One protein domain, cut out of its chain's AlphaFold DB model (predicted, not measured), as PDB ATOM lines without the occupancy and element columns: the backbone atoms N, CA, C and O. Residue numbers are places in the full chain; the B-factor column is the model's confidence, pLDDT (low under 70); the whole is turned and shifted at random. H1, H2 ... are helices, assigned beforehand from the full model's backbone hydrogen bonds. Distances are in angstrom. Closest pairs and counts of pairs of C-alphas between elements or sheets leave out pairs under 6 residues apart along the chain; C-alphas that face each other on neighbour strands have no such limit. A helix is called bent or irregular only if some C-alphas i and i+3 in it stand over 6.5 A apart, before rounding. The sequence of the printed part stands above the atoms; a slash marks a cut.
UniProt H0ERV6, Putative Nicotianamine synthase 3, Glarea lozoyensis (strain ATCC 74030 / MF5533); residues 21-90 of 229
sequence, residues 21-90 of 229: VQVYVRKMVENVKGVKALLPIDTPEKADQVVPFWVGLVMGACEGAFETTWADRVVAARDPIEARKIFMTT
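This is residues 21 to 90 of the 229 residues of the protein "Putative Nicotianamine synthase 3" of Glarea lozoyensis (strain ATCC 74030 / MF5533) (UniProt H0ERV6). One long helix, H2, makes most of the length of a thin rod, and a shorter helix folds back along it from each end: H1 runs beside its middle stretch, touching residues 50 to 65, and the small H3 packs on its last residues, 70 to 75. The two shorter helices are apart from each other. The printed part has 70 residues with three named helices, H1, H2 and H3 in chain order, and no named strand; the class is all helix. It is only just extended, close to loose, with a radius of gyration of the C-alphas of 17.0 A, and spans 53 by 20 by 14 A.

Find C-alpha 44 at (146.487, 166.085, 191.015); from there H2, residues 44 to 75, runs 44.7 A to C-alpha 75 at (126.417, 204.934, 200.221). H2 has a kink of 30 degrees near residue 53, and it is only just irregular: C-alphas 49 and 52 are 6.6 A apart. H1, residues 21 to 36, begins with C-alpha 21 at (141.915, 198.720, 188.889) and is 21.7 A long. H3 is residues 80 to 88.

Look at residues 50 to 65 of H2, which alone touch H1; the closest C-alphas are those of Asn 31 and Val 58, 6.3 A apart. H1 and H2 form a helical hairpin, running opposite ways at a shallow tilt of 10 degrees. Farther along, residues 70 to 75 of H2 alone touch H3, with the C-alphas of Val 74 and Ala 83 closest at 4.8 A. H2 and H3 are a second helical hairpin, opposite ways at a shallow tilt of 20 degrees. In H1 and H3 every O i to N i+4 pair is within hydrogen-bond range; in H2, 23 of 28 are.

The two C-alphas farthest apart, those of Thr 43 and Asp 79, are 53.7 A apart. The printed part has no cut. The link from H1 to H2 is short and that from H2 to H3 is tight. The mean pLDDT of the printed part is 78.6; look for values under 70 at residues 21 to 38 and 55 to 57.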
ATOM      1  N   VAL A  21     141.473 199.983 189.499       56.50
ATOM      2  CA  VAL A  21     141.915 198.720 188.889       56.50
ATOM      3  C   VAL A  21     143.248 198.261 189.482       56.50
ATOM      4  O   VAL A  21     143.479 197.061 189.607       56.50
ATOM      5  N   GLN A  22     144.122 199.176 189.910       61.91
ATOM      6  CA  GLN A  22     145.439 198.823 190.450       61.91
ATOM      7  C   GLN A  22     145.374 198.064 191.775       61.91
ATOM      8  O   GLN A  22     146.261 197.250 192.023       61.91
ATOM      9  N   VAL A  23     144.350 198.268 192.608       59.38
ATOM     10  CA  VAL A  23     144.193 197.495 193.853       59.38
ATOM     11  C   VAL A  23     143.825 196.045 193.536       59.38
ATOM     12  O   VAL A  23     144.498 195.125 194.007       59.38
ATOM     13  N   TYR A  24     142.829 195.836 192.667       57.06
ATOM     14  CA  TYR A  24     142.424 194.502 192.208       57.06
ATOM     15  C   TYR A  24     143.560 193.788 191.481       57.06
ATOM     16  O   TYR A  24     143.886 192.647 191.803       57.06
ATOM     17  N   VAL A  25     144.218 194.484 190.551       60.25
ATOM     18  CA  VAL A  25     145.342 193.943 189.782       60.25
ATOM     19  C   VAL A  25     146.515 193.609 190.694       60.25
ATOM     20  O   VAL A  25     147.100 192.545 190.535       60.25
ATOM     21  N   ARG A  26     146.852 194.444 191.686       63.38
ATOM     22  CA  ARG A  26     147.938 194.142 192.632       63.38
ATOM     23  C   ARG A  26     147.637 192.892 193.454       63.38
ATOM     24  O   ARG A  26     148.491 192.012 193.514       63.38
ATOM     25  N   LYS A  27     146.427 192.790 194.015       60.59
ATOM     26  CA  LYS A  27     145.992 191.618 194.790       60.59
ATOM     27  C   LYS A  27     146.007 190.351 193.926       60.59
ATOM     28  O   LYS A  27     146.584 189.345 194.323       60.59
ATOM     29  N   MET A  28     145.469 190.422 192.705       57.88
ATOM     30  CA  MET A  28     145.530 189.323 191.734       57.88
ATOM     31  C   MET A  28     146.974 188.953 191.378       57.88
ATOM     32  O   MET A  28     147.292 187.774 191.312       57.88
ATOM     33  N   VAL A  29     147.873 189.922 191.188       63.06
ATOM     34  CA  VAL A  29     149.287 189.672 190.856       63.06
ATOM     35  C   VAL A  29     150.037 189.013 192.014       63.06
ATOM     36  O   VAL A  29     150.810 188.087 191.775       63.06
ATOM     37  N   GLU A  30     149.841 189.465 193.252       66.62
ATOM     38  CA  GLU A  30     150.412 188.827 194.450       66.62
ATOM     39  C   GLU A  30     149.921 187.387 194.586       66.62
ATOM     40  O   GLU A  30     150.722 186.467 194.764       66.62
ATOM     41  N   ASN A  31     148.624 187.184 194.374       63.09
ATOM     42  CA  ASN A  31     148.009 185.872 194.403       63.09
ATOM     43  C   ASN A  31     148.563 184.946 193.304       63.09
ATOM     44  O   ASN A  31     149.030 183.843 193.580       63.09
ATOM     45  N   VAL A  32     148.623 185.420 192.056       63.69
ATOM     46  CA  VAL A  32     149.200 184.681 190.920       63.69
ATOM     47  C   VAL A  32     150.673 184.336 191.163       63.69
ATOM     48  O   VAL A  32     151.111 183.245 190.797       63.69
ATOM     49  N   LYS A  33     151.455 185.216 191.805       67.06
ATOM     50  CA  LYS A  33     152.848 184.918 192.188       67.06
ATOM     51  C   LYS A  33     152.938 183.784 193.212       67.06
ATOM     52  O   LYS A  33     153.835 182.957 193.074       67.06
ATOM     53  N   GLY A  34     152.022 183.721 194.180       66.19
ATOM     54  CA  GLY A  34     151.925 182.608 195.132       66.19
ATOM     55  C   GLY A  34     151.659 181.272 194.434       66.19
ATOM     56  O   GLY A  34     152.379 180.304 194.657       66.19
ATOM     57  N   VAL A  35     150.715 181.249 193.486       64.62
ATOM     58  CA  VAL A  35     150.412 180.061 192.658       64.62
ATOM     59  C   VAL A  35     151.584 179.685 191.753       64.62
ATOM     60  O   VAL A  35     151.809 178.508 191.491       64.62
ATOM     61  N   LYS A  36     152.376 180.659 191.287       65.44
ATOM     62  CA  LYS A  36     153.530 180.405 190.411       65.44
ATOM     63  C   LYS A  36     154.586 179.510 191.066       65.44
ATOM     64  O   LYS A  36     155.265 178.779 190.352       65.44
ATOM     65  N   ALA A  37     154.706 179.537 192.394       69.38
ATOM     66  CA  ALA A  37     155.578 178.625 193.136       69.38
ATOM     67  C   ALA A  37     155.105 177.158 193.080       69.38
ATOM     68  O   ALA A  37     155.904 176.254 193.303       69.38
ATOM     69  N   LEU A  38     153.831 176.929 192.749       65.56
ATOM     70  CA  LEU A  38     153.195 175.616 192.618       65.56
ATOM     71  C   LEU A  38     153.119 175.144 191.152       65.56
ATOM     72  O   LEU A  38     152.563 174.085 190.870       65.56
ATOM     73  N   LEU A  39     153.683 175.910 190.206       72.94
ATOM     74  CA  LEU A  39     153.729 175.539 188.791       72.94
ATOM     75  C   LEU A  39     154.939 174.640 188.463       72.94
ATOM     76  O   LEU A  39     156.021 174.839 189.017       72.94
ATOM     77  N   PRO A  40     154.802 173.716 187.491       79.31
ATOM     78  CA  PRO A  40     153.578 173.419 186.737       79.31
ATOM     79  C   PRO A  40     152.543 172.651 187.579       79.31
ATOM     80  O   PRO A  40     152.913 171.793 188.378       79.31
ATOM     81  N   ILE A  41     151.251 172.950 187.374       74.75
ATOM     82  CA  ILE A  41     150.123 172.159 187.905       74.75
ATOM     83  C   ILE A  41     149.951 170.952 186.976       74.75
ATOM     84  O   ILE A  41     149.091 170.929 186.100       74.75
ATOM     85  N   ASP A  42     150.870 170.003 187.087       83.94
ATOM     86  CA  ASP A  42     150.985 168.818 186.227       83.94
ATOM     87  C   ASP A  42     150.578 167.519 186.935       83.94
ATOM     88  O   ASP A  42     150.610 166.447 186.335       83.94
ATOM     89  N   THR A  43     150.187 167.617 188.206       79.69
ATOM     90  CA  THR A  43     149.790 166.493 189.060       79.69
ATOM     91  C   THR A  43     148.536 166.851 189.863       79.69
ATOM     92  O   THR A  43     148.371 168.023 190.226       79.69
ATOM     93  N   PRO A  44     147.655 165.875 190.158       76.25
ATOM     94  CA  PRO A  44     146.487 166.085 191.015       76.25
ATOM     95  C   PRO A  44     146.848 166.669 192.385       76.25
ATOM     96  O   PRO A  44     146.221 167.623 192.824       76.25
ATOM     97  N   GLU A  45     147.934 166.212 193.009       80.25
ATOM     98  CA  GLU A  45     148.346 166.664 194.343       80.25
ATOM     99  C   GLU A  45     148.752 168.145 194.351       80.25
ATOM    100  O   GLU A  45     148.502 168.864 195.320       80.25
ATOM    101  N   LYS A  46     149.370 168.630 193.266       74.50
ATOM    102  CA  LYS A  46     149.666 170.061 193.106       74.50
ATOM    103  C   LYS A  46     148.408 170.868 192.809       74.50
ATOM    104  O   LYS A  46     148.305 171.996 193.281       74.50
ATOM    105  N   ALA A  47     147.461 170.322 192.044       72.56
ATOM    106  CA  ALA A  47     146.166 170.967 191.835       72.56
ATOM    107  C   ALA A  47     145.413 171.122 193.167       72.56
ATOM    108  O   ALA A  47     144.944 172.220 193.472       72.56
ATOM    109  N   ASP A  48     145.404 170.086 194.004       75.50
ATOM    110  CA  ASP A  48     144.750 170.098 195.316       75.50
ATOM    111  C   ASP A  48     145.384 171.111 196.280       75.50
ATOM    112  O   ASP A  48     144.680 171.764 197.045       75.50
ATOM    113  N   GLN A  49     146.702 171.327 196.212       74.00
ATOM    114  CA  GLN A  49     147.385 172.371 196.996       74.00
ATOM    115  C   GLN A  49     147.034 173.794 196.540       74.00
ATOM    116  O   GLN A  49     147.112 174.747 197.315       74.00
ATOM    117  N   VAL A  50     146.669 173.947 195.271       74.81
ATOM    118  CA  VAL A  50     146.373 175.233 194.643       74.81
ATOM    119  C   VAL A  50     144.923 175.652 194.916       74.81
ATOM    120  O   VAL A  50     144.666 176.835 195.141       74.81
ATOM    121  N   VAL A  51     143.976 174.711 194.964       72.69
ATOM    122  CA  VAL A  51     142.538 174.997 195.132       72.69
ATOM    123  C   VAL A  51     142.214 175.839 196.383       72.69
ATOM    124  O   VAL A  51     141.582 176.883 196.211       72.69
ATOM    125  N   PRO A  52     142.676 175.511 197.609       70.38
ATOM    126  CA  PRO A  52     142.391 176.321 198.800       70.38
ATOM    127  C   PRO A  52     142.906 177.759 198.687       70.38
ATOM    128  O   PRO A  52     142.262 178.700 199.156       70.38
ATOM    129  N   PHE A  53     144.051 177.942 198.024       70.38
ATOM    130  CA  PHE A  53     144.618 179.259 197.766       70.38
ATOM    131  C   PHE A  53     143.729 180.071 196.812       70.38
ATOM    132  O   PHE A  53     143.445 181.237 197.086       70.38
ATOM    133  N   TRP A  54     143.253 179.473 195.716       71.31
ATOM    134  CA  TRP A  54     142.355 180.157 194.776       71.31
ATOM    135  C   TRP A  54     141.012 180.517 195.399       71.31
ATOM    136  O   TRP A  54     140.592 181.670 195.302       71.31
ATOM    137  N   VAL A  55     140.378 179.557 196.065       69.62
ATOM    138  CA  VAL A  55     139.055 179.717 196.675       69.62
ATOM    139  C   VAL A  55     139.093 180.776 197.780       69.62
ATOM    140  O   VAL A  55     138.395 181.788 197.707       69.62
ATOM    141  N   GLY A  56     139.943 180.586 198.793       64.31
ATOM    142  CA  GLY A  56     139.939 181.439 199.983       64.31
ATOM    143  C   GLY A  56     140.636 182.784 199.780       64.31
ATOM    144  O   GLY A  56     140.117 183.824 200.186       64.31
ATOM    145  N   LEU A  57     141.818 182.789 199.155       66.62
ATOM    146  CA  LEU A  57     142.653 183.992 199.092       66.62
ATOM    147  C   LEU A  57     142.368 184.851 197.861       66.62
ATOM    148  O   LEU A  57     142.441 186.078 197.943       66.62
ATOM    149  N   VAL A  58     142.087 184.231 196.714       71.75
ATOM    150  CA  VAL A  58     141.879 184.977 195.467       71.75
ATOM    151  C   VAL A  58     140.428 185.382 195.330       71.75
ATOM    152  O   VAL A  58     140.145 186.576 195.336       71.75
ATOM    153  N   MET A  59     139.519 184.415 195.262       77.62
ATOM    154  CA  MET A  59     138.108 184.695 195.010       77.62
ATOM    155  C   MET A  59     137.468 185.418 196.192       77.62
ATOM    156  O   MET A  59     137.019 186.552 196.025       77.62
ATOM    157  N   GLY A  60     137.570 184.866 197.406       77.12
ATOM    158  CA  GLY A  60     136.995 185.492 198.603       77.12
ATOM    159  C   GLY A  60     137.495 186.920 198.869       77.12
ATOM    160  O   GLY A  60     136.705 187.819 199.167       77.12
ATOM    161  N   ALA A  61     138.798 187.185 198.716       77.88
ATOM    162  CA  ALA A  61     139.332 188.533 198.933       77.88
ATOM    163  C   ALA A  61     138.966 189.510 197.806       77.88
ATOM    164  O   ALA A  61     138.710 190.686 198.084       77.88
ATOM    165  N   CYS A  62     138.960 189.056 196.548       81.94
ATOM    166  CA  CYS A  62     138.548 189.883 195.416       81.94
ATOM    167  C   CYS A  62     137.066 190.249 195.507       81.94
ATOM    168  O   CYS A  62     136.730 191.414 195.305       81.94
ATOM    169  N   GLU A  63     136.206 189.302 195.869       82.50
ATOM    170  CA  GLU A  63     134.774 189.532 196.067       82.50
ATOM    171  C   GLU A  63     134.505 190.452 197.245       82.50
ATOM    172  O   GLU A  63     133.803 191.445 197.090       82.50
ATOM    173  N   GLY A  64     135.148 190.225 198.393       83.69
ATOM    174  CA  GLY A  64     134.996 191.119 199.539       83.69
ATOM    175  C   GLY A  64     135.424 192.561 199.230       83.69
ATOM    176  O   GLY A  64     134.777 193.509 199.679       83.69
ATOM    177  N   ALA A  65     136.497 192.748 198.450       85.75
ATOM    178  CA  ALA A  65     136.934 194.072 198.001       85.75
ATOM    179  C   ALA A  65     135.967 194.689 196.979       85.75
ATOM    180  O   ALA A  65     135.683 195.888 197.049       85.75
ATOM    181  N   PHE A  66     135.452 193.869 196.060       88.38
ATOM    182  CA  PHE A  66     134.444 194.258 195.081       88.38
ATOM    183  C   PHE A  66     133.169 194.748 195.775       88.38
ATOM    184  O   PHE A  66     132.758 195.884 195.545       88.38
ATOM    185  N   GLU A  67     132.601 193.944 196.677       89.69
ATOM    186  CA  GLU A  67     131.411 194.298 197.451       89.69
ATOM    187  C   GLU A  67     131.619 195.599 198.222       89.69
ATOM    188  O   GLU A  67     130.784 196.492 198.150       89.69
ATOM    189  N   THR A  68     132.752 195.736 198.920       90.62
ATOM    190  CA  THR A  68     133.045 196.938 199.717       90.62
ATOM    191  C   THR A  68     133.131 198.182 198.835       90.62
ATOM    192  O   THR A  68     132.519 199.200 199.143       90.62
ATOM    193  N   THR A  69     133.832 198.093 197.701       92.19
ATOM    194  CA  THR A  69     134.000 199.224 196.776       92.19
ATOM    195  C   THR A  69     132.663 199.687 196.208       92.19
ATOM    196  O   THR A  69     132.408 200.885 196.107       92.19
ATOM    197  N   TRP A  70     131.802 198.749 195.815       93.56
ATOM    198  CA  TRP A  70     130.485 199.098 195.290       93.56
ATOM    199  C   TRP A  70     129.547 199.588 196.390       93.56
ATOM    200  O   TRP A  70     128.809 200.544 196.155       93.56
ATOM    201  N   ALA A  71     129.614 199.010 197.590       93.69
ATOM    202  CA  ALA A  71     128.841 199.467 198.739       93.69
ATOM    203  C   ALA A  71     129.185 200.921 199.082       93.69
ATOM    204  O   ALA A  71     128.287 201.745 199.227       93.69
ATOM    205  N   ASP A  72     130.473 201.268 199.117       95.00
ATOM    206  CA  ASP A  72     130.917 202.643 199.365       95.00
ATOM    207  C   ASP A  72     130.403 203.622 198.303       95.00
ATOM    208  O   ASP A  72     130.025 204.743 198.634       95.00
ATOM    209  N   ARG A  73     130.323 203.204 197.034       95.19
ATOM    210  CA  ARG A  73     129.744 204.038 195.966       95.19
ATOM    211  C   ARG A  73     128.252 204.254 196.135       95.19
ATOM    212  O   ARG A  73     127.789 205.368 195.916       95.19
ATOM    213  N   VAL A  74     127.514 203.204 196.488       96.00
ATOM    214  CA  VAL A  74     126.075 203.304 196.744       96.00
ATOM    215  C   VAL A  74     125.823 204.251 197.914       96.00
ATOM    216  O   VAL A  74     125.041 205.179 197.769       96.00
ATOM    217  N   VAL A  75     126.545 204.081 199.024       95.81
ATOM    218  CA  VAL A  75     126.417 204.934 200.221       95.81
ATOM    219  C   VAL A  75     126.831 206.386 199.948       95.81
ATOM    220  O   VAL A  75     126.277 207.306 200.540       95.81
ATOM    221  N   ALA A  76     127.790 206.618 199.048       96.38
ATOM    222  CA  ALA A  76     128.231 207.960 198.664       96.38
ATOM    223  C   ALA A  76     127.323 208.655 197.629       96.38
ATOM    224  O   ALA A  76     127.622 209.782 197.222       96.38
ATOM    225  N   ALA A  77     126.253 208.000 197.167       96.88
ATOM    226  CA  ALA A  77     125.302 208.596 196.241       96.88
ATOM    227  C   ALA A  77     124.595 209.809 196.864       96.88
ATOM    228  O   ALA A  77     124.368 209.876 198.072       96.88
ATOM    229  N   ARG A  78     124.227 210.785 196.033       95.00
ATOM    230  CA  ARG A  78     123.607 212.039 196.491       95.00
ATOM    231  C   ARG A  78     122.155 211.851 196.902       95.00
ATOM    232  O   ARG A  78     121.652 212.597 197.735       95.00
ATOM    233  N   ASP A  79     121.490 210.893 196.271       92.94
ATOM    234  CA  ASP A  79     120.089 210.580 196.482       92.94
ATOM    235  C   ASP A  79     119.800 209.094 196.166       92.94
ATOM    236  O   ASP A  79     120.619 208.419 195.527       92.94
ATOM    237  N   PRO A  80     118.634 208.567 196.590       91.81
ATOM    238  CA  PRO A  80     118.273 207.166 196.359       91.81
ATOM    239  C   PRO A  80     118.173 206.764 194.877       91.81
ATOM    240  O   PRO A  80     118.341 205.588 194.543       91.81
ATOM    241  N   ILE A  81     117.914 207.709 193.965       93.62
ATOM    242  CA  ILE A  81     117.812 207.428 192.525       93.62
ATOM    243  C   ILE A  81     119.210 207.171 191.958       93.62
ATOM    244  O   ILE A  81     119.415 206.197 191.224       93.62
ATOM    245  N   GLU A  82     120.187 208.008 192.313       95.75
ATOM    246  CA  GLU A  82     121.593 207.794 191.967       95.75
ATOM    247  C   GLU A  82     122.124 206.499 192.589       95.75
ATOM    248  O   GLU A  82     122.744 205.701 191.883       95.75
ATOM    249  N   ALA A  83     121.817 206.246 193.865       94.88
ATOM    250  CA  ALA A  83     122.203 205.022 194.561       94.88
ATOM    251  C   ALA A  83     121.712 203.776 193.817       94.88
ATOM    252  O   ALA A  83     122.492 202.865 193.525       94.88
ATOM    253  N   ARG A  84     120.430 203.769 193.426       92.75
ATOM    254  CA  ARG A  84     119.838 202.667 192.666       92.75
ATOM    255  C   ARG A  84     120.474 202.526 191.292       92.75
ATOM    256  O   ARG A  84     120.763 201.413 190.875       92.75
ATOM    257  N   LYS A  85     120.777 203.624 190.597       94.44
ATOM    258  CA  LYS A  85     121.499 203.559 189.318       94.44
ATOM    259  C   LYS A  85     122.885 202.931 189.477       94.44
ATOM    260  O   LYS A  85     123.255 202.098 188.656       94.44
ATOM    261  N   ILE A  86     123.635 203.304 190.515       94.38
ATOM    262  CA  ILE A  86     124.948 202.710 190.812       94.38
ATOM    263  C   ILE A  86     124.787 201.206 191.044       94.38
ATOM    264  O   ILE A  86     125.449 200.428 190.360       94.38
ATOM    265  N   PHE A  87     123.860 200.817 191.921       92.50
ATOM    266  CA  PHE A  87     123.543 199.423 192.230       92.50
ATOM    267  C   PHE A  87     123.223 198.593 190.975       92.50
ATOM    268  O   PHE A  87     123.861 197.570 190.742       92.50
ATOM    269  N   MET A  88     122.334 199.082 190.102       90.75
ATOM    270  CA  MET A  88     121.954 198.398 188.853       90.75
ATOM    271  C   MET A  88     123.118 198.268 187.850       90.75
ATOM    272  O   MET A  88     123.065 197.443 186.943       90.75
ATOM    273  N   THR A  89     124.169 199.089 187.977       90.62
ATOM    274  CA  THR A  89     125.365 199.041 187.109       90.62
ATOM    275  C   THR A  89     126.523 198.233 187.695       90.62
ATOM    276  O   THR A  89     127.606 198.181 187.101       90.62
ATOM    277  N   THR A  90     126.318 197.603 188.851       88.25
ATOM    278  CA  THR A  90     127.295 196.693 189.449       88.25
ATOM    279  C   THR A  90     127.536 195.519 188.479       88.25
ATOM    280  O   THR A  90     126.570 194.928 188.003       88.25
TER     281      THR A  90